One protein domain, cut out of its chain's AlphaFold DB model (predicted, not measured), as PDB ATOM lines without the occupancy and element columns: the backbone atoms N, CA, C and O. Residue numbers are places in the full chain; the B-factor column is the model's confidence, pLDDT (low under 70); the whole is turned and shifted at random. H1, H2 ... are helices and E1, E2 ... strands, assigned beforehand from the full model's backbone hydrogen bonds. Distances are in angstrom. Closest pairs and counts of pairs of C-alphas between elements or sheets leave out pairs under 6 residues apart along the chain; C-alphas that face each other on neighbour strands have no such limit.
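Overview. This is residues 373 to 525 of the 568 residues of an uncharacterized protein of Chrysochromulina tobinii (UniProt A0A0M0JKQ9). What is the shape? A small twisted sheet of four strands, E2 E5 E3 E4, has helices H1 and H4 over one face, and H3 packs on both helices. Beyond the sheet, E1 and E6 make a short ribbon, from which the chain runs through H5 and folds back to H6. What is it built of? The 153 printed residues have six named helices and six named strands, in the order E1 H1 H2 H3 E2 E3 E4 H4 E5 E6 H5 H6; the class is mixed, and so is the four-stranded sheet. The whole is compact, with a radius of gyration of the C-alphas of 15.3 A and spans of 48 by 36 by 28 A.

Arrangement. What pairs with the first strand? E1, residues 373 to 377, is the antiparallel neighbour of E6, residues 501 to 503, with N 373 and O 503 within hydrogen-bond range at 2.8 A. Which helices touch, for instance? H3, residues 412 to 426, touches H1, residues 389 to 397, closest at C-alphas 419 and 392, 5.6 A, and H4, residues 474 to 485, closest at C-alphas 425 and 481, 5.4 A. H2, residues 401 to 409, and H1 only just touch, only at the corner, closest at C-alphas 403 and 397, 5.5 A. How is the larger sheet joined? E2, residues 431 to 433, is parallel to E5, residues 494 to 498, with N 432 and O 496 2.8 A apart; E5 is antiparallel to E3, residues 444 to 447, with N 446 and O 495 2.9 A apart. E3 and E4, residues 469 to 472, form a hairpin, with N 445 and O 471 2.9 A apart. E4, H4 and E5 make a split strand-helix-strand unit, with E3 between its two strands and a right-handed crossover. What is on this sheet? H1 and H4 are on the same face, at heights over the sheet of 9.8 A and 10.5 A; H6, residues 519 to 522, only grazes it, and H5, residues 506 to 509, is not on it. Every O i to N i+4 pair is within hydrogen-bond range in H1, H3 and H4, and 4 of 5 in H2; H5 and H6 are too short for one.

Along the chain. Where are the anchors? E1 begins at C-alpha 373 (-28.510, 48.381, -44.125), and H6 ends at C-alpha 522 (-45.805, 50.734, -42.688). Which elements are longer? From first to last C-alpha, H3 measures 20.5 A, H4 16.2 A and E5 13.4 A.

Size, cuts and confidence. How large is it? The two C-alphas farthest apart, of Ala 413 and Gly 510, are 48.1 A apart, and the printed part has no cut. Which links are long? E1 to H1 and E3 to E4. Where is confidence low? 27 residues are under 70, among them 504 to 511.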
ATOM      1  N   ALA A 373     -27.205  48.629 -44.724       78.12
ATOM      2  CA  ALA A 373     -28.510  48.381 -44.125       78.12
ATOM      3  C   ALA A 373     -29.343  47.462 -45.024       78.12
ATOM      4  O   ALA A 373     -29.199  47.458 -46.244       78.12
ATOM      5  N   THR A 374     -30.235  46.677 -44.431       84.50
ATOM      6  CA  THR A 374     -31.227  45.894 -45.176       84.50
ATOM      7  C   THR A 374     -32.606  46.500 -44.978       84.50
ATOM      8  O   THR A 374     -32.912  47.031 -43.909       84.50
ATOM      9  N   GLY A 375     -33.453  46.439 -46.001       87.56
ATOM     10  CA  GLY A 375     -34.790  47.013 -45.959       87.56
ATOM     11  C   GLY A 375     -35.805  46.326 -46.868       87.56
ATOM     12  O   GLY A 375     -35.475  45.424 -47.638       87.56
ATOM     13  N   LEU A 376     -37.061  46.760 -46.766       87.12
ATOM     14  CA  LEU A 376     -38.190  46.303 -47.578       87.12
ATOM     15  C   LEU A 376     -38.868  47.485 -48.264       87.12
ATOM     16  O   LEU A 376     -39.411  48.370 -47.604       87.12
ATOM     17  N   VAL A 377     -38.926  47.460 -49.591       84.12
ATOM     18  CA  VAL A 377     -39.756  48.386 -50.366       84.12
ATOM     19  C   VAL A 377     -41.235  48.074 -50.126       84.12
ATOM     20  O   VAL A 377     -41.718  46.970 -50.370       84.12
ATOM     21  N   LEU A 378     -41.973  49.069 -49.644       85.06
ATOM     22  CA  LEU A 378     -43.351  48.916 -49.185       85.06
ATOM     23  C   LEU A 378     -44.381  49.144 -50.292       85.06
ATOM     24  O   LEU A 378     -45.464  48.569 -50.263       85.06
ATOM     25  N   ASN A 379     -44.092  49.990 -51.275       81.12
ATOM     26  CA  ASN A 379     -45.092  50.488 -52.224       81.12
ATOM     27  C   ASN A 379     -44.994  49.874 -53.628       81.12
ATOM     28  O   ASN A 379     -45.534  50.430 -54.586       81.12
ATOM     29  N   LYS A 380     -44.339  48.715 -53.756       75.19
ATOM     30  CA  LYS A 380     -44.239  47.966 -55.013       75.19
ATOM     31  C   LYS A 380     -45.063  46.681 -54.945       75.19
ATOM     32  O   LYS A 380     -44.532  45.607 -54.696       75.19
ATOM     33  N   ALA A 381     -46.375  46.788 -55.137       71.81
ATOM     34  CA  ALA A 381     -47.228  45.603 -55.196       71.81
ATOM     35  C   ALA A 381     -46.853  44.721 -56.403       71.81
ATOM     36  O   ALA A 381     -46.588  45.223 -57.502       71.81
ATOM     37  N   VAL A 382     -46.831  43.404 -56.199       65.81
ATOM     38  CA  VAL A 382     -46.771  42.412 -57.276       65.81
ATOM     39  C   VAL A 382     -47.999  42.634 -58.166       65.81
ATOM     40  O   VAL A 382     -49.095  42.867 -57.662       65.81
ATOM     41  N   ARG A 383     -47.831  42.590 -59.494       55.91
ATOM     42  CA  ARG A 383     -48.931  42.764 -60.464       55.91
ATOM     43  C   ARG A 383     -49.824  41.518 -60.532       55.91
ATOM     44  O   ARG A 383     -49.940  40.889 -61.580       55.91
ATOM     45  N   THR A 384     -50.434  41.159 -59.415       58.06
ATOM     46  CA  THR A 384     -51.457  40.119 -59.303       58.06
ATOM     47  C   THR A 384     -52.653  40.701 -58.558       58.06
ATOM     48  O   THR A 384     -52.508  41.614 -57.749       58.06
ATOM     49  N   SER A 385     -53.854  40.194 -58.834       58.06
ATOM     50  CA  SER A 385     -55.085  40.608 -58.139       58.06
ATOM     51  C   SER A 385     -55.159  40.122 -56.685       58.06
ATOM     52  O   SER A 385     -56.152  40.383 -56.021       58.06
ATOM     53  N   GLY A 386     -54.138  39.403 -56.212       68.62
ATOM     54  CA  GLY A 386     -54.107  38.725 -54.924       68.62
ATOM     55  C   GLY A 386     -52.952  37.726 -54.829       68.62
ATOM     56  O   GLY A 386     -52.059  37.698 -55.693       68.62
ATOM     57  N   LEU A 387     -52.969  36.899 -53.790       79.88
ATOM     58  CA  LEU A 387     -51.984  35.850 -53.554       79.88
ATOM     59  C   LEU A 387     -52.331  34.594 -54.374       79.88
ATOM     60  O   LEU A 387     -53.324  33.924 -54.119       79.88
ATOM     61  N   THR A 388     -51.504  34.255 -55.364       80.00
ATOM     62  CA  THR A 388     -51.655  33.025 -56.168       80.00
ATOM     63  C   THR A 388     -51.033  31.813 -55.460       80.00
ATOM     64  O   THR A 388     -50.079  32.005 -54.701       80.00
ATOM     65  N   PRO A 389     -51.450  30.564 -55.746       81.44
ATOM     66  CA  PRO A 389     -50.861  29.361 -55.142       81.44
ATOM     67  C   PRO A 389     -49.336  29.261 -55.279       81.44
ATOM     68  O   PRO A 389     -48.640  28.916 -54.324       81.44
ATOM     69  N   GLU A 390     -48.788  29.640 -56.433       77.75
ATOM     70  CA  GLU A 390     -47.344  29.646 -56.693       77.75
ATOM     71  C   GLU A 390     -46.617  30.674 -55.819       77.75
ATOM     72  O   GLU A 390     -45.509  30.433 -55.338       77.75
ATOM     73  N   LEU A 391     -47.264  31.815 -55.580       79.12
ATOM     74  CA  LEU A 391     -46.741  32.903 -54.764       79.12
ATOM     75  C   LEU A 391     -46.815  32.544 -53.280       79.12
ATOM     76  O   LEU A 391     -45.839  32.747 -52.568       79.12
ATOM     77  N   ALA A 392     -47.913  31.923 -52.840       83.94
ATOM     78  CA  ALA A 392     -48.057  31.358 -51.501       83.94
ATOM     79  C   ALA A 392     -46.977  30.300 -51.225       83.94
ATOM     80  O   ALA A 392     -46.291  30.359 -50.205       83.94
ATOM     81  N   ARG A 393     -46.743  29.382 -52.174       83.50
ATOM     82  CA  ARG A 393     -45.654  28.398 -52.073       83.50
ATOM     83  C   ARG A 393     -44.292  29.083 -51.970       83.50
ATOM     84  O   ARG A 393     -43.492  28.723 -51.110       83.50
ATOM     85  N   ARG A 394     -44.035  30.090 -52.808       83.00
ATOM     86  CA  ARG A 394     -42.785  30.862 -52.769       83.00
ATOM     87  C   ARG A 394     -42.608  31.615 -51.448       83.00
ATOM     88  O   ARG A 394     -41.498  31.660 -50.936       83.00
ATOM     89  N   MET A 395     -43.681  32.142 -50.861       85.00
ATOM     90  CA  MET A 395     -43.625  32.764 -49.536       85.00
ATOM     91  C   MET A 395     -43.226  31.769 -48.441       85.00
ATOM     92  O   MET A 395     -42.526  32.156 -47.510       85.00
ATOM     93  N   LEU A 396     -43.624  30.501 -48.554       86.62
ATOM     94  CA  LEU A 396     -43.331  29.483 -47.544       86.62
ATOM     95  C   LEU A 396     -41.892  28.963 -47.606       86.62
ATOM     96  O   LEU A 396     -41.247  28.859 -46.566       86.62
ATOM     97  N   VAL A 397     -41.395  28.629 -48.802       80.81
ATOM     98  CA  VAL A 397     -40.114  27.902 -48.953       80.81
ATOM     99  C   VAL A 397     -39.059  28.628 -49.791       80.81
ATOM    100  O   VAL A 397     -37.908  28.185 -49.856       80.81
ATOM    101  N   GLY A 398     -39.409  29.758 -50.404       78.12
ATOM    102  CA  GLY A 398     -38.539  30.465 -51.339       78.12
ATOM    103  C   GLY A 398     -38.439  29.759 -52.695       78.12
ATOM    104  O   GLY A 398     -39.351  29.040 -53.117       78.12
ATOM    105  N   GLN A 399     -37.333  29.976 -53.401       73.06
ATOM    106  CA  GLN A 399     -37.043  29.373 -54.711       73.06
ATOM    107  C   GLN A 399     -35.554  29.002 -54.827       73.06
ATOM    108  O   GLN A 399     -34.729  29.492 -54.067       73.06
ATOM    109  N   GLY A 400     -35.201  28.150 -55.792       69.06
ATOM    110  CA  GLY A 400     -33.814  27.731 -56.028       69.06
ATOM    111  C   GLY A 400     -33.390  26.469 -55.256       69.06
ATOM    112  O   GLY A 400     -34.224  25.825 -54.618       69.06
ATOM    113  N   PRO A 401     -32.106  26.075 -55.339       65.50
ATOM    114  CA  PRO A 401     -31.614  24.804 -54.796       65.50
ATOM    115  C   PRO A 401     -31.757  24.703 -53.272       65.50
ATOM    116  O   PRO A 401     -32.099  23.644 -52.754       65.50
ATOM    117  N   GLU A 402     -31.602  25.810 -52.550       68.38
ATOM    118  CA  GLU A 402     -31.797  25.853 -51.095       68.38
ATOM    119  C   GLU A 402     -33.268  25.702 -50.682       68.38
ATOM    120  O   GLU A 402     -33.568  25.195 -49.601       68.38
ATOM    121  N   ALA A 403     -34.211  26.068 -51.558       65.81
ATOM    122  CA  ALA A 403     -35.627  25.837 -51.302       65.81
ATOM    123  C   ALA A 403     -35.948  24.338 -51.255       65.81
ATOM    124  O   ALA A 403     -36.846  23.939 -50.516       65.81
ATOM    125  N   ALA A 404     -35.208  23.497 -51.988       64.94
ATOM    126  CA  ALA A 404     -35.356  22.045 -51.910       64.94
ATOM    127  C   ALA A 404     -34.908  21.501 -50.544       64.94
ATOM    128  O   ALA A 404     -35.580  20.632 -49.998       64.94
ATOM    129  N   ALA A 405     -33.844  22.060 -49.956       70.25
ATOM    130  CA  ALA A 405     -33.411  21.716 -48.600       70.25
ATOM    131  C   ALA A 405     -34.454  22.138 -47.549       70.25
ATOM    132  O   ALA A 405     -34.872  21.318 -46.736       70.25
ATOM    133  N   ARG A 406     -34.989  23.364 -47.641       69.94
ATOM    134  CA  ARG A 406     -36.086  23.840 -46.769       69.94
ATOM    135  C   ARG A 406     -37.376  23.021 -46.928       69.94
ATOM    136  O   ARG A 406     -38.085  22.771 -45.959       69.94
ATOM    137  N   THR A 407     -37.665  22.569 -48.151       65.12
ATOM    138  CA  THR A 407     -38.780  21.651 -48.460       65.12
ATOM    139  C   THR A 407     -38.526  20.240 -47.910       65.12
ATOM    140  O   THR A 407     -39.466  19.514 -47.626       65.12
ATOM    141  N   ALA A 408     -37.272  19.827 -47.728       64.25
ATOM    142  CA  ALA A 408     -36.955  18.554 -47.084       64.25
ATOM    143  C   ALA A 408     -37.118  18.625 -45.553       64.25
ATOM    144  O   ALA A 408     -37.519  17.640 -44.935       64.25
ATOM    145  N   GLU A 409     -36.852  19.786 -44.947       72.56
ATOM    146  CA  GLU A 409     -37.068  20.040 -43.514       72.56
ATOM    147  C   GLU A 409     -38.557  20.171 -43.152       72.56
ATOM    148  O   GLU A 409     -38.981  19.756 -42.071       72.56
ATOM    149  N   VAL A 410     -39.368  20.717 -44.062       75.62
ATOM    150  CA  VAL A 410     -40.815  20.898 -43.888       75.62
ATOM    151  C   VAL A 410     -41.567  19.967 -44.830       75.62
ATOM    152  O   VAL A 410     -41.570  20.184 -46.033       75.62
ATOM    153  N   THR A 411     -42.274  18.969 -44.295       81.62
ATOM    154  CA  THR A 411     -42.983  17.970 -45.118       81.62
ATOM    155  C   THR A 411     -43.891  18.605 -46.181       81.62
ATOM    156  O   THR A 411     -44.622  19.556 -45.891       81.62
ATOM    157  N   ASP A 412     -43.926  18.033 -47.391       83.12
ATOM    158  CA  ASP A 412     -44.781  18.510 -48.497       83.12
ATOM    159  C   ASP A 412     -46.253  18.675 -48.079       83.12
ATOM    160  O   ASP A 412     -46.918  19.639 -48.461       83.12
ATOM    161  N   ALA A 413     -46.756  17.781 -47.221       86.38
ATOM    162  CA  ALA A 413     -48.100  17.874 -46.657       86.38
ATOM    163  C   ALA A 413     -48.312  19.155 -45.828       86.38
ATOM    164  O   ALA A 413     -49.380  19.765 -45.894       86.38
ATOM    165  N   THR A 414     -47.299  19.588 -45.072       88.25
ATOM    166  CA  THR A 414     -47.342  20.839 -44.302       88.25
ATOM    167  C   THR A 414     -47.335  22.045 -45.231       88.25
ATOM    168  O   THR A 414     -48.138  22.955 -45.038       88.25
ATOM    169  N   ILE A 415     -46.504  22.040 -46.278       86.19
ATOM    170  CA  ILE A 415     -46.442  23.141 -47.251       86.19
ATOM    171  C   ILE A 415     -47.790  23.317 -47.953       86.19
ATOM    172  O   ILE A 415     -48.278  24.439 -48.060       86.19
ATOM    173  N   VAL A 416     -48.422  22.219 -48.376       89.50
ATOM    174  CA  VAL A 416     -49.754  22.262 -49.001       89.50
ATOM    175  C   VAL A 416     -50.807  22.758 -48.011       89.50
ATOM    176  O   VAL A 416     -51.585  23.651 -48.345       89.50
ATOM    177  N   ARG A 417     -50.820  22.230 -46.778       93.94
ATOM    178  CA  ARG A 417     -51.779  22.649 -45.743       93.94
ATOM    179  C   ARG A 417     -51.663  24.143 -45.440       93.94
ATOM    180  O   ARG A 417     -52.665  24.850 -45.502       93.94
ATOM    181  N   VAL A 418     -50.458  24.617 -45.124       93.44
ATOM    182  CA  VAL A 418     -50.221  26.025 -44.772       93.44
ATOM    183  C   VAL A 418     -50.413  26.927 -45.989       93.44
ATOM    184  O   VAL A 418     -50.967  28.011 -45.849       93.44
ATOM    185  N   GLY A 419     -50.038  26.477 -47.189       91.75
ATOM    186  CA  GLY A 419     -50.296  27.199 -48.435       91.75
ATOM    187  C   GLY A 419     -51.786  27.441 -48.663       91.75
ATOM    188  O   GLY A 419     -52.179  28.567 -48.947       91.75
ATOM    189  N   ASN A 420     -52.623  26.423 -48.449       93.69
ATOM    190  CA  ASN A 420     -54.078  26.566 -48.544       93.69
ATOM    191  C   ASN A 420     -54.634  27.519 -47.478       93.69
ATOM    192  O   ASN A 420     -55.447  28.376 -47.809       93.69
ATOM    193  N   MET A 421     -54.154  27.430 -46.231       95.56
ATOM    194  CA  MET A 421     -54.546  28.377 -45.176       95.56
ATOM    195  C   MET A 421     -54.164  29.817 -45.530       95.56
ATOM    196  O   MET A 421     -54.937  30.737 -45.278       95.56
ATOM    197  N   LEU A 422     -52.984  30.017 -46.121       93.56
ATOM    198  CA  LEU A 422     -52.502  31.332 -46.530       93.56
ATOM    199  C   LEU A 422     -53.364  31.912 -47.659       93.56
ATOM    200  O   LEU A 422     -53.682  33.097 -47.632       93.56
ATOM    201  N   LEU A 423     -53.773  31.083 -48.622       93.75
ATOM    202  CA  LEU A 423     -54.688  31.481 -49.697       93.75
ATOM    203  C   LEU A 423     -56.090  31.806 -49.170       93.75
ATOM    204  O   LEU A 423     -56.698  32.765 -49.631       93.75
ATOM    205  N   GLU A 424     -56.592  31.050 -48.196       95.69
ATOM    206  CA  GLU A 424     -57.899  31.305 -47.581       95.69
ATOM    207  C   GLU A 424     -57.890  32.593 -46.741       95.69
ATOM    208  O   GLU A 424     -58.828  33.383 -46.801       95.69
ATOM    209  N   ALA A 425     -56.808  32.842 -46.000       94.50
ATOM    210  CA  ALA A 425     -56.667  34.017 -45.142       94.50
ATOM    211  C   ALA A 425     -56.311  35.304 -45.907       94.50
ATOM    212  O   ALA A 425     -56.790  36.382 -45.558       94.50
ATOM    213  N   PHE A 426     -55.446  35.214 -46.923       91.94
ATOM    214  CA  PHE A 426     -54.826  36.367 -47.590       91.94
ATOM    215  C   PHE A 426     -54.994  36.365 -49.115       91.94
ATOM    216  O   PHE A 426     -54.290  37.107 -49.800       91.94
ATOM    217  N   GLY A 427     -55.895  35.550 -49.669       87.38
ATOM    218  CA  GLY A 427     -56.087  35.414 -51.118       87.38
ATOM    219  C   GLY A 427     -56.305  36.746 -51.834       87.38
ATOM    220  O   GLY A 427     -55.682  36.988 -52.865       87.38
ATOM    221  N   ASP A 428     -57.083  37.648 -51.234       86.44
ATOM    222  CA  ASP A 428     -57.373  38.983 -51.781       86.44
ATOM    223  C   ASP A 428     -56.333  40.050 -51.387       86.44
ATOM    224  O   ASP A 428     -56.422  41.212 -51.794       86.44
ATOM    225  N   CYS A 429     -55.333  39.695 -50.575       84.69
ATOM    226  CA  CYS A 429     -54.312  40.637 -50.137       84.69
ATOM    227  C   CYS A 429     -53.196  40.784 -51.180       84.69
ATOM    228  O   CYS A 429     -52.706  39.792 -51.729       84.69
ATOM    229  N   PRO A 430     -52.708  42.014 -51.418       80.81
ATOM    230  CA  PRO A 430     -51.559  42.218 -52.280       80.81
ATOM    231  C   PRO A 430     -50.282  41.716 -51.598       80.81
ATOM    232  O   PRO A 430     -50.017  41.996 -50.426       80.81
ATOM    233  N   CYS A 431     -49.450  41.036 -52.380       82.19
ATOM    234  CA  CYS A 431     -48.060  40.767 -52.036       82.19
ATOM    235  C   CYS A 431     -47.171  41.883 -52.606       82.19
ATOM    236  O   CYS A 431     -47.474  42.440 -53.663       82.19
ATOM    237  N   TYR A 432     -46.079  42.215 -51.926       80.81
ATOM    238  CA  TYR A 432     -45.176  43.304 -52.297       80.81
ATOM    239  C   TYR A 432     -43.775  42.797 -52.642       80.81
ATOM    240  O   TYR A 432     -43.258  41.865 -52.032       80.81
ATOM    241  N   TRP A 433     -43.137  43.456 -53.600       75.38
ATOM    242  CA  TRP A 433     -41.717  43.314 -53.896       75.38
ATOM    243  C   TRP A 433     -40.900  44.170 -52.926       75.38
ATOM    244  O   TRP A 433     -40.864  45.391 -53.068       75.38
ATOM    245  N   GLY A 434     -40.243  43.518 -51.964       69.94
ATOM    246  CA  GLY A 434     -39.384  44.143 -50.956       69.94
ATOM    247  C   GLY A 434     -38.017  44.585 -51.490       69.94
ATOM    248  O   GLY A 434     -37.380  45.448 -50.889       69.94
ATOM    249  N   GLY A 435     -37.585  44.059 -52.636       68.00
ATOM    250  CA  GLY A 435     -36.369  44.485 -53.336       68.00
ATOM    251  C   GLY A 435     -35.743  43.372 -54.174       68.00
ATOM    252  O   GLY A 435     -36.273  42.268 -54.183       68.00
ATOM    253  N   PRO A 436     -34.673  43.647 -54.930       61.69
ATOM    254  CA  PRO A 436     -34.059  42.670 -55.834       61.69
ATOM    255  C   PRO A 436     -33.230  41.598 -55.111       61.69
ATOM    256  O   PRO A 436     -33.004  40.525 -55.671       61.69
ATOM    257  N   ASP A 437     -32.806  41.861 -53.878       63.56
ATOM    258  CA  ASP A 437     -31.952  40.972 -53.098       63.56
ATOM    259  C   ASP A 437     -32.777  39.892 -52.396       63.56
ATOM    260  O   ASP A 437     -33.983  40.038 -52.185       63.56
ATOM    261  N   ALA A 438     -32.129  38.787 -52.014       70.25
ATOM    262  CA  ALA A 438     -32.753  37.691 -51.262       70.25
ATOM    263  C   ALA A 438     -34.073  37.166 -51.877       70.25
ATOM    264  O   ALA A 438     -34.945  36.655 -51.180       70.25
ATOM    265  N   GLN A 439     -34.245  37.274 -53.198       67.50
ATOM    266  CA  GLN A 439     -35.459  36.844 -53.907       67.50
ATOM    267  C   GLN A 439     -35.693  35.328 -53.861       67.50
ATOM    268  O   GLN A 439     -36.803  34.854 -54.132       67.50
ATOM    269  N   GLN A 440     -34.636  34.577 -53.567       66.62
ATOM    270  CA  GLN A 440     -34.630  33.139 -53.338       66.62
ATOM    271  C   GLN A 440     -35.124  32.727 -51.947       66.62
ATOM    272  O   GLN A 440     -35.524  31.574 -51.767       66.62
ATOM    273  N   GLU A 441     -35.136  33.652 -50.990       80.38
ATOM    274  CA  GLU A 441     -35.551  33.378 -49.619       80.38
ATOM    275  C   GLU A 441     -37.079  33.274 -49.482       80.38
ATOM    276  O   GLU A 441     -37.823  33.784 -50.330       80.38
ATOM    277  N   PRO A 442     -37.578  32.626 -48.411       85.38
ATOM    278  CA  PRO A 442     -38.990  32.684 -48.044       85.38
ATOM    279  C   PRO A 442     -39.487  34.127 -47.873       85.38
ATOM    280  O   PRO A 442     -38.723  35.039 -47.562       85.38
ATOM    281  N   GLY A 443     -40.789  34.339 -48.025       85.62
ATOM    282  CA  GLY A 443     -41.399  35.658 -47.880       85.62
ATOM    283  C   GLY A 443     -41.429  36.148 -46.434       85.62
ATOM    284  O   GLY A 443     -41.567  35.361 -45.497       85.62
ATOM    285  N   CYS A 444     -41.339  37.464 -46.261       90.69
ATOM    286  CA  CYS A 444     -41.409  38.125 -44.962       90.69
ATOM    287  C   CYS A 444     -42.797  38.737 -44.742       90.69
ATOM    288  O   CYS A 444     -43.386  39.315 -45.662       90.69
ATOM    289  N   ILE A 445     -43.305  38.631 -43.516       93.25
ATOM    290  CA  ILE A 445     -44.516  39.315 -43.066       93.25
ATOM    291  C   ILE A 445     -44.150  40.467 -42.138       93.25
ATOM    292  O   ILE A 445     -43.383  40.288 -41.194       93.25
ATOM    293  N   VAL A 446     -44.718  41.643 -42.393       94.06
ATOM    294  CA  VAL A 446     -44.626  42.809 -41.506       94.06
ATOM    295  C   VAL A 446     -45.986  43.030 -40.852       94.06
ATOM    296  O   VAL A 446     -46.997  43.038 -41.553       94.06
ATOM    297  N   HIS A 447     -46.035  43.193 -39.531       93.88
ATOM    298  CA  HIS A 447     -47.288  43.362 -38.788       93.88
ATOM    299  C   HIS A 447     -47.147  44.318 -37.601       93.88
ATOM    300  O   HIS A 447     -46.052  44.603 -37.120       93.88
ATOM    301  N   GLY A 448     -48.290  44.811 -37.118       91.38
ATOM    302  CA  GLY A 448     -48.385  45.666 -35.928       91.38
ATOM    303  C   GLY A 448     -49.048  45.003 -34.726       91.38
ATOM    304  O   GLY A 448     -49.437  45.710 -33.795       91.38
ATOM    305  N   ILE A 449     -49.259  43.686 -34.795       90.31
ATOM    306  CA  ILE A 449     -49.897  42.886 -33.744       90.31
ATOM    307  C   ILE A 449     -48.898  42.644 -32.618       90.31
ATOM    308  O   ILE A 449     -47.781  42.200 -32.871       90.31
ATOM    309  N   ALA A 450     -49.319  42.947 -31.394       84.94
ATOM    310  CA  ALA A 450     -48.482  42.791 -30.222       84.94
ATOM    311  C   ALA A 450     -48.300  41.298 -29.866       84.94
ATOM    312  O   ALA A 450     -49.249  40.520 -30.037       84.94
ATOM    313  N   PRO A 451     -47.124  40.887 -29.352       83.81
ATOM    314  CA  PRO A 451     -46.834  39.484 -29.049       83.81
ATOM    315  C   PRO A 451     -47.807  38.854 -28.047       83.81
ATOM    316  O   PRO A 451     -48.024  37.643 -28.083       83.81
ATOM    317  N   GLU A 452     -48.414  39.660 -27.166       84.56
ATOM    318  CA  GLU A 452     -49.372  39.174 -26.169       84.56
ATOM    319  C   GLU A 452     -50.745  38.857 -26.781       84.56
ATOM    320  O   GLU A 452     -51.493  38.054 -26.225       84.56
ATOM    321  N   ALA A 453     -51.086  39.478 -27.916       84.44
ATOM    322  CA  ALA A 453     -52.358  39.269 -28.603       84.44
ATOM    323  C   ALA A 453     -52.309  38.044 -29.523       84.44
ATOM    324  O   ALA A 453     -53.196  37.192 -29.486       84.44
ATOM    325  N   VAL A 454     -51.262  37.949 -30.347       86.25
ATOM    326  CA  VAL A 454     -51.021  36.803 -31.229       86.25
ATOM    327  C   VAL A 454     -49.533  36.494 -31.210       86.25
ATOM    328  O   VAL A 454     -48.717  37.288 -31.673       86.25
ATOM    329  N   ASN A 455     -49.183  35.308 -30.716       87.31
ATOM    330  CA  ASN A 455     -47.806  34.841 -30.754       87.31
ATOM    331  C   ASN A 455     -47.458  34.355 -32.169       87.31
ATOM    332  O   ASN A 455     -47.905  33.287 -32.599       87.31
ATOM    333  N   LEU A 456     -46.670  35.157 -32.882       89.88
ATOM    334  CA  LEU A 456     -46.136  34.842 -34.202       89.88
ATOM    335  C   LEU A 456     -44.695  34.330 -34.044       89.88
ATOM    336  O   LEU A 456     -43.816  35.108 -33.666       89.88
ATOM    337  N   PRO A 457     -44.427  33.037 -34.314       90.56
ATOM    338  CA  PRO A 457     -43.089  32.471 -34.176       90.56
ATOM    339  C   PRO A 457     -42.054  33.240 -35.001       90.56
ATOM    340  O   PRO A 457     -42.288  33.532 -36.172       90.56
ATOM    341  N   GLY A 458     -40.907  33.561 -34.397       85.69
ATOM    342  CA  GLY A 458     -39.833  34.300 -35.072       85.69
ATOM    343  C   GLY A 458     -40.148  35.775 -35.343       85.69
ATOM    344  O   GLY A 458     -39.427  36.409 -36.111       85.69
ATOM    345  N   SER A 459     -41.209  36.320 -34.741       91.88
ATOM    346  CA  SER A 459     -41.533  37.740 -34.832       91.88
ATOM    347  C   SER A 459     -40.544  38.590 -34.032       91.88
ATOM    348  O   SER A 459     -40.342  38.373 -32.836       91.88
ATOM    349  N   GLN A 460     -39.917  39.555 -34.704       90.75
ATOM    350  CA  GLN A 460     -38.914  40.462 -34.151       90.75
ATOM    351  C   GLN A 460     -39.336  41.911 -34.394       90.75
ATOM    352  O   GLN A 460     -39.683  42.279 -35.518       90.75
ATOM    353  N   GLU A 461     -39.280  42.747 -33.356       90.88
ATOM    354  CA  GLU A 461     -39.521  44.185 -33.499       90.88
ATOM    355  C   GLU A 461     -38.371  44.832 -34.283       90.88
ATOM    356  O   GLU A 461     -37.202  44.605 -33.974       90.88
ATOM    357  N   ILE A 462     -38.699  45.624 -35.305       88.75
ATOM    358  CA  ILE A 462     -37.712  46.247 -36.206       88.75
ATOM    359  C   ILE A 462     -36.904  47.331 -35.482       88.75
ATOM    360  O   ILE A 462     -35.711  47.495 -35.713       88.75
ATOM    361  N   GLY A 463     -37.551  48.065 -34.580       82.94
ATOM    362  CA  GLY A 463     -36.907  49.044 -33.716       82.94
ATOM    363  C   GLY A 463     -37.678  49.176 -32.414       82.94
ATOM    364  O   GLY A 463     -38.908  49.116 -32.421       82.94
ATOM    365  N   ALA A 464     -36.970  49.354 -31.302       81.75
ATOM    366  CA  ALA A 464     -37.583  49.402 -29.981       81.75
ATOM    367  C   ALA A 464     -38.666  50.493 -29.897       81.75
ATOM    368  O   ALA A 464     -38.411  51.665 -30.179       81.75
ATOM    369  N   GLY A 465     -39.882  50.103 -29.508       83.19
ATOM    370  CA  GLY A 465     -41.009  51.021 -29.323       83.19
ATOM    371  C   GLY A 465     -41.750  51.400 -30.607       83.19
ATOM    372  O   GLY A 465     -42.757  52.107 -30.533       83.19
ATOM    373  N   THR A 466     -41.318  50.909 -31.773       85.06
ATOM    374  CA  THR A 466     -42.033  51.124 -33.044       85.06
ATOM    375  C   THR A 466     -43.334  50.324 -33.107       85.06
ATOM    376  O   THR A 466     -44.274  50.727 -33.802       85.06
ATOM    377  N   ARG A 467     -43.402  49.196 -32.382       89.25
ATOM    378  CA  ARG A 467     -44.461  48.178 -32.473       89.25
ATOM    379  C   ARG A 467     -44.699  47.710 -33.909       89.25
ATOM    380  O   ARG A 467     -45.829  47.397 -34.290       89.25
ATOM    381  N   VAL A 468     -43.640  47.717 -34.715       91.31
ATOM    382  CA  VAL A 468     -43.611  47.141 -36.055       91.31
ATOM    383  C   VAL A 468     -42.721  45.918 -35.987       91.31
ATOM    384  O   VAL A 468     -41.545  46.007 -35.637       91.31
ATOM    385  N   TYR A 469     -43.295  44.779 -36.334       92.56
ATOM    386  CA  TYR A 469     -42.636  43.496 -36.235       92.56
ATOM    387  C   TYR A 469     -42.477  42.880 -37.614       92.56
ATOM    388  O   TYR A 469     -43.338  43.049 -38.483       92.56
ATOM    389  N   ARG A 470     -41.389  42.139 -37.798       92.69
ATOM    390  CA  ARG A 470     -41.163  41.283 -38.958       92.69
ATOM    391  C   ARG A 470     -41.110  39.828 -38.514       92.69
ATOM    392  O   ARG A 470     -40.519  39.529 -37.482       92.69
ATOM    393  N   ALA A 471     -41.669  38.928 -39.305       92.00
ATOM    394  CA  ALA A 471     -41.496  37.490 -39.134       92.00
ATOM    395  C   ALA A 471     -41.306  36.824 -40.504       92.00
ATOM    396  O   ALA A 471     -41.660  37.393 -41.542       92.00
ATOM    397  N   GLN A 472     -40.728  35.628 -40.523       90.06
ATOM    398  CA  GLN A 472     -40.457  34.877 -41.748       90.06
ATOM    399  C   GLN A 472     -40.609  33.376 -41.484       90.06
ATOM    400  O   GLN A 472     -40.459  32.911 -40.355       90.06
ATOM    401  N   GLY A 473     -40.897  32.618 -42.542       87.31
ATOM    402  CA  GLY A 473     -40.944  31.161 -42.508       87.31
ATOM    403  C   GLY A 473     -42.334  30.577 -42.258       87.31
ATOM    404  O   GLY A 473     -43.311  31.279 -41.987       87.31
ATOM    405  N   VAL A 474     -42.412  29.251 -42.373       90.62
ATOM    406  CA  VAL A 474     -43.678  28.502 -42.399       90.62
ATOM    407  C   VAL A 474     -44.468  28.661 -41.102       90.62
ATOM    408  O   VAL A 474     -45.663  28.933 -41.155       90.62
ATOM    409  N   ALA A 475     -43.812  28.565 -39.942       90.88
ATOM    410  CA  ALA A 475     -44.480  28.682 -38.644       90.88
ATOM    411  C   ALA A 475     -45.095  30.077 -38.418       90.88
ATOM    412  O   ALA A 475     -46.194  30.188 -37.875       90.88
ATOM    413  N   ALA A 476     -44.412  31.136 -38.871       92.12
ATOM    414  CA  ALA A 476     -44.916  32.505 -38.805       92.12
ATOM    415  C   ALA A 476     -46.153  32.690 -39.698       92.12
ATOM    416  O   ALA A 476     -47.176  33.206 -39.248       92.12
ATOM    417  N   LEU A 477     -46.078  32.219 -40.947       93.12
ATOM    418  CA  LEU A 477     -47.170  32.300 -41.922       93.12
ATOM    419  C   LEU A 477     -48.381  31.450 -41.511       93.12
ATOM    420  O   LEU A 477     -49.519  31.893 -41.667       93.12
ATOM    421  N   GLU A 478     -48.160  30.266 -40.941       94.69
ATOM    422  CA  GLU A 478     -49.225  29.414 -40.401       94.69
ATOM    423  C   GLU A 478     -49.937  30.091 -39.224       94.69
ATOM    424  O   GLU A 478     -51.168  30.151 -39.195       94.69
ATOM    425  N   ALA A 479     -49.179  30.645 -38.274       94.31
ATOM    426  CA  ALA A 479     -49.739  31.358 -37.131       94.31
ATOM    427  C   ALA A 479     -50.510  32.621 -37.557       94.31
ATOM    428  O   ALA A 479     -51.608  32.851 -37.046       94.31
ATOM    429  N   ALA A 480     -49.993  33.386 -38.524       95.00
ATOM    430  CA  ALA A 480     -50.675  34.551 -39.089       95.00
ATOM    431  C   ALA A 480     -51.985  34.164 -39.787       95.00
ATOM    432  O   ALA A 480     -53.033  34.738 -39.497       95.00
ATOM    433  N   SER A 481     -51.948  33.135 -40.640       95.62
ATOM    434  CA  SER A 481     -53.136  32.638 -41.347       95.62
ATOM    435  C   SER A 481     -54.197  32.155 -40.364       95.62
ATOM    436  O   SER A 481     -55.364  32.516 -40.472       95.62
ATOM    437  N   ARG A 482     -53.791  31.399 -39.337       95.62
ATOM    438  CA  ARG A 482     -54.706  30.937 -38.291       95.62
ATOM    439  C   ARG A 482     -55.321  32.098 -37.508       95.62
ATOM    440  O   ARG A 482     -56.506  32.045 -37.205       95.62
ATOM    441  N   ALA A 483     -54.547  33.134 -37.182       94.75
ATOM    442  CA  ALA A 483     -55.067  34.306 -36.480       94.75
ATOM    443  C   ALA A 483     -56.155  35.027 -37.291       94.75
ATOM    444  O   ALA A 483     -57.160  35.443 -36.718       94.75
ATOM    445  N   VAL A 484     -55.987  35.111 -38.612       95.69
ATOM    446  CA  VAL A 484     -56.989  35.680 -39.521       95.69
ATOM    447  C   VAL A 484     -58.233  34.797 -39.613       95.69
ATOM    448  O   VAL A 484     -59.342  35.278 -39.394       95.69
ATOM    449  N   LEU A 485     -58.062  33.496 -39.863       96.06
ATOM    450  CA  LEU A 485     -59.180  32.554 -40.018       96.06
ATOM    451  C   LEU A 485     -60.020  32.409 -38.740       96.06
ATOM    452  O   LEU A 485     -61.228  32.205 -38.809       96.06
ATOM    453  N   LEU A 486     -59.394  32.543 -37.566       94.19
ATOM    454  CA  LEU A 486     -60.082  32.539 -36.271       94.19
ATOM    455  C   LEU A 486     -60.660  33.912 -35.877       94.19
ATOM    456  O   LEU A 486     -61.284  34.027 -34.824       94.19
ATOM    457  N   GLY A 487     -60.456  34.956 -36.689       92.75
ATOM    458  CA  GLY A 487     -60.966  36.307 -36.432       92.75
ATOM    459  C   GLY A 487     -60.219  37.084 -35.341       92.75
ATOM    460  O   GLY A 487     -60.729  38.088 -34.848       92.75
ATOM    461  N   HIS A 488     -59.019  36.646 -34.953       92.00
ATOM    462  CA  HIS A 488     -58.158  37.354 -33.995       92.00
ATOM    463  C   HIS A 488     -57.363  38.504 -34.629       92.00
ATOM    464  O   HIS A 488     -56.868  39.370 -33.912       92.00
ATOM    465  N   ALA A 489     -57.237  38.511 -35.955       92.69
ATOM    466  CA  ALA A 489     -56.605  39.569 -36.731       92.69
ATOM    467  C   ALA A 489     -57.324  39.741 -38.074       92.69
ATOM    468  O   ALA A 489     -58.005  38.828 -38.543       92.69
ATOM    469  N   GLN A 490     -57.166  40.898 -38.704       91.62
ATOM    470  CA  GLN A 490     -57.617  41.123 -40.073       91.62
ATOM    471  C   GLN A 490     -56.484  40.811 -41.060       91.62
ATOM    472  O   GLN A 490     -55.316  41.036 -40.739       91.62
ATOM    473  N   PRO A 491     -56.784  40.360 -42.293       90.44
ATOM    474  CA  PRO A 491     -55.754  40.130 -43.308       90.44
ATOM    475  C   PRO A 491     -54.874  41.368 -43.557       90.44
ATOM    476  O   PRO A 491     -53.660  41.269 -43.728       90.44
ATOM    477  N   LEU A 492     -55.484  42.558 -43.506       88.25
ATOM    478  CA  LEU A 492     -54.814  43.847 -43.690       88.25
ATOM    479  C   LEU A 492     -54.012  44.317 -42.460       88.25
ATOM    480  O   LEU A 492     -53.365  45.355 -42.526       88.25
ATOM    481  N   ASP A 493     -53.987  43.566 -41.359       89.94
ATOM    482  CA  ASP A 493     -53.035  43.830 -40.267       89.94
ATOM    483  C   ASP A 493     -51.611  43.359 -40.618       89.94
ATOM    484  O   ASP A 493     -50.649  43.661 -39.899       89.94
ATOM    485  N   PHE A 494     -51.472  42.638 -41.737       91.81
ATOM    486  CA  PHE A 494     -50.227  42.078 -42.238       91.81
ATOM    487  C   PHE A 494     -49.868  42.640 -43.618       91.81
ATOM    488  O   PHE A 494     -50.715  42.874 -44.488       91.81
ATOM    489  N   ARG A 495     -48.564  42.783 -43.853       91.00
ATOM    490  CA  ARG A 495     -47.983  43.077 -45.161       91.00
ATOM    491  C   ARG A 495     -47.089  41.926 -45.599       91.00
ATOM    492  O   ARG A 495     -46.092  41.633 -44.948       91.00
ATOM    493  N   LEU A 496     -47.450  41.298 -46.712       89.31
ATOM    494  CA  LEU A 496     -46.734  40.171 -47.306       89.31
ATOM    495  C   LEU A 496     -45.667  40.695 -48.275       89.31
ATOM    496  O   LEU A 496     -46.002  41.426 -49.206       89.31
ATOM    497  N   THR A 497     -44.400  40.334 -48.085       88.12
ATOM    498  CA  THR A 497     -43.280  40.848 -48.894       88.12
ATOM    499  C   THR A 497     -42.363  39.729 -49.393       88.12
ATOM    500  O   THR A 497     -42.195  38.706 -48.726       88.12
ATOM    501  N   LEU A 498     -41.764  39.924 -50.571       79.25
ATOM    502  CA  LEU A 498     -40.756  39.039 -51.160       79.25
ATOM    503  C   LEU A 498     -39.456  39.779 -51.458       79.25
ATOM    504  O   LEU A 498     -39.472  40.844 -52.079       79.25
ATOM    505  N   GLY A 499     -38.345  39.144 -51.087       71.69
ATOM    506  CA  GLY A 499     -37.003  39.702 -51.190       71.69
ATOM    507  C   GLY A 499     -36.804  40.956 -50.350       71.69
ATOM    508  O   GLY A 499     -37.662  41.365 -49.568       71.69
ATOM    509  N   GLN A 500     -35.626  41.537 -50.499       80.12
ATOM    510  CA  GLN A 500     -35.109  42.619 -49.676       80.12
ATOM    511  C   GLN A 500     -34.348  43.609 -50.554       80.12
ATOM    512  O   GLN A 500     -33.988  43.312 -51.691       80.12
ATOM    513  N   THR A 501     -34.131  44.803 -50.024       75.81
ATOM    514  CA  THR A 501     -33.265  45.817 -50.618       75.81
ATOM    515  C   THR A 501     -32.069  46.014 -49.704       75.81
ATOM    516  O   THR A 501     -32.246  46.339 -48.527       75.81
ATOM    517  N   ARG A 502     -30.857  45.838 -50.227       74.19
ATOM    518  CA  ARG A 502     -29.630  46.290 -49.569       74.19
ATOM    519  C   ARG A 502     -29.426  47.779 -49.849       74.19
ATOM    520  O   ARG A 502     -29.540  48.232 -50.982       74.19
ATOM    521  N   LEU A 503     -29.158  48.533 -48.794       70.56
ATOM    522  CA  LEU A 503     -28.888  49.964 -48.814       70.56
ATOM    523  C   LEU A 503     -27.425  50.158 -48.408       70.56
ATOM    524  O   LEU A 503     -27.054  49.858 -47.270       70.56
ATOM    525  N   SER A 504     -26.585  50.629 -49.328       66.81
ATOM    526  CA  SER A 504     -25.230  51.064 -48.979       66.81
ATOM    527  C   SER A 504     -25.291  52.377 -48.189       66.81
ATOM    528  O   SER A 504     -26.268  53.124 -48.284       66.81
ATOM    529  N   ARG A 505     -24.251  52.675 -47.397       56.84
ATOM    530  CA  ARG A 505     -24.146  53.977 -46.708       56.84
ATOM    531  C   ARG A 505     -24.180  55.142 -47.698       56.84
ATOM    532  O   ARG A 505     -24.847  56.134 -47.424       56.84
ATOM    533  N   ASP A 506     -23.549  54.971 -48.855       48.81
ATOM    534  CA  ASP A 506     -23.458  56.004 -49.890       48.81
ATOM    535  C   ASP A 506     -24.815  56.256 -50.566       48.81
ATOM    536  O   ASP A 506     -25.175  57.405 -50.816       48.81
ATOM    537  N   ALA A 507     -25.651  55.220 -50.735       49.66
ATOM    538  CA  ALA A 507     -27.014  55.378 -51.256       49.66
ATOM    539  C   ALA A 507     -27.892  56.272 -50.352       49.66
ATOM    540  O   ALA A 507     -28.792  56.969 -50.826       49.66
ATOM    541  N   VAL A 508     -27.628  56.303 -49.040       52.34
ATOM    542  CA  VAL A 508     -28.363  57.157 -48.087       52.34
ATOM    543  C   VAL A 508     -27.949  58.636 -48.192       52.34
ATOM    544  O   VAL A 508     -28.710  59.502 -47.774       52.34
ATOM    545  N   GLN A 509     -26.793  58.960 -48.784       45.69
ATOM    546  CA  GLN A 509     -26.284  60.338 -48.867       45.69
ATOM    547  C   GLN A 509     -26.776  61.149 -50.080       45.69
ATOM    548  O   GLN A 509     -26.426  62.321 -50.204       45.69
ATOM    549  N   GLY A 510     -27.648  60.597 -50.929       50.53
ATOM    550  CA  GLY A 510     -28.216  61.353 -52.057       50.53
ATOM    551  C   GLY A 510     -29.454  60.749 -52.722       50.53
ATOM    552  O   GLY A 510     -30.205  61.475 -53.371       50.53
ATOM    553  N   GLU A 511     -29.717  59.450 -52.543       57.88
ATOM    554  CA  GLU A 511     -30.845  58.764 -53.194       57.88
ATOM    555  C   GLU A 511     -32.031  58.519 -52.252       57.88
ATOM    556  O   GLU A 511     -33.187  58.497 -52.685       57.88
ATOM    557  N   TRP A 512     -31.757  58.345 -50.956       70.00
ATOM    558  CA  TRP A 512     -32.759  58.032 -49.940       70.00
ATOM    559  C   TRP A 512     -32.800  59.098 -48.855       70.00
ATOM    560  O   TRP A 512     -31.787  59.419 -48.248       70.00
ATOM    561  N   LEU A 513     -34.000  59.588 -48.546       70.44
ATOM    562  CA  LEU A 513     -34.220  60.448 -47.389       70.44
ATOM    563  C   LEU A 513     -34.593  59.583 -46.172       70.44
ATOM    564  O   LEU A 513     -35.677  58.987 -46.174       70.44
ATOM    565  N   PRO A 514     -33.748  59.494 -45.129       80.00
ATOM    566  CA  PRO A 514     -34.105  58.782 -43.911       80.00
ATOM    567  C   PRO A 514     -35.173  59.564 -43.145       80.00
ATOM    568  O   PRO A 514     -34.998  60.730 -42.801       80.00
ATOM    569  N   VAL A 515     -36.290  58.901 -42.852       80.81
ATOM    570  CA  VAL A 515     -37.417  59.484 -42.118       80.81
ATOM    571  C   VAL A 515     -37.845  58.554 -40.993       80.81
ATOM    572  O   VAL A 515     -37.754  57.329 -41.108       80.81
ATOM    573  N   ALA A 516     -38.320  59.132 -39.889       82.38
ATOM    574  CA  ALA A 516     -38.829  58.349 -38.774       82.38
ATOM    575  C   ALA A 516     -40.026  57.497 -39.226       82.38
ATOM    576  O   ALA A 516     -40.982  57.976 -39.836       82.38
ATOM    577  N   CYS A 517     -39.957  56.209 -38.912       83.62
ATOM    578  CA  CYS A 517     -40.978  55.243 -39.275       83.62
ATOM    579  C   CYS A 517     -42.194  55.353 -38.340       83.62
ATOM    580  O   CYS A 517     -42.042  55.520 -37.130       83.62
ATOM    581  N   SER A 518     -43.408  55.203 -38.882       85.00
ATOM    582  CA  SER A 518     -44.627  55.052 -38.082       85.00
ATOM    583  C   SER A 518     -45.404  53.800 -38.482       85.00
ATOM    584  O   SER A 518     -45.572  53.488 -39.665       85.00
ATOM    585  N   ARG A 519     -45.923  53.084 -37.479       87.44
ATOM    586  CA  ARG A 519     -46.694  51.845 -37.667       87.44
ATOM    587  C   ARG A 519     -47.867  51.990 -38.654       87.44
ATOM    588  O   ARG A 519     -47.997  51.116 -39.510       87.44
ATOM    589  N   PRO A 520     -48.691  53.062 -38.615       84.56
ATOM    590  CA  PRO A 520     -49.797  53.219 -39.561       84.56
ATOM    591  C   PRO A 520     -49.348  53.341 -41.021       84.56
ATOM    592  O   PRO A 520     -50.041  52.842 -41.901       84.56
ATOM    593  N   LEU A 521     -48.193  53.965 -41.290       84.56
ATOM    594  CA  LEU A 521     -47.659  54.097 -42.651       84.56
ATOM    595  C   LEU A 521     -47.097  52.774 -43.172       84.56
ATOM    596  O   LEU A 521     -47.329  52.412 -44.327       84.56
ATOM    597  N   VAL A 522     -46.400  52.026 -42.314       87.06
ATOM    598  CA  VAL A 522     -45.805  50.734 -42.688       87.06
ATOM    599  C   VAL A 522     -46.855  49.697 -43.045       87.06
ATOM    600  O   VAL A 522     -46.655  48.916 -43.974       87.06
ATOM    601  N   LEU A 523     -47.969  49.684 -42.322       86.50
ATOM    602  CA  LEU A 523     -49.042  48.715 -42.536       86.50
ATOM    603  C   LEU A 523     -50.078  49.202 -43.553       86.50
ATOM    604  O   LEU A 523     -50.994  48.466 -43.889       86.50
ATOM    605  N   LYS A 524     -49.923  50.419 -44.093       83.81
ATOM    606  CA  LYS A 524     -50.836  50.969 -45.095       83.81
ATOM    607  C   LYS A 524     -50.671  50.267 -46.444       83.81
ATOM    608  O   LYS A 524     -49.611  50.365 -47.077       83.81
ATOM    609  N   HIS A 525     -51.719  49.601 -46.927       74.44
ATOM    610  CA  HIS A 525     -51.706  48.933 -48.233       74.44
ATOM    611  C   HIS A 525     -51.740  49.959 -49.360       74.44
ATOM    612  O   HIS A 525     -52.667  50.753 -49.459       74.44
TER     613      HIS A 525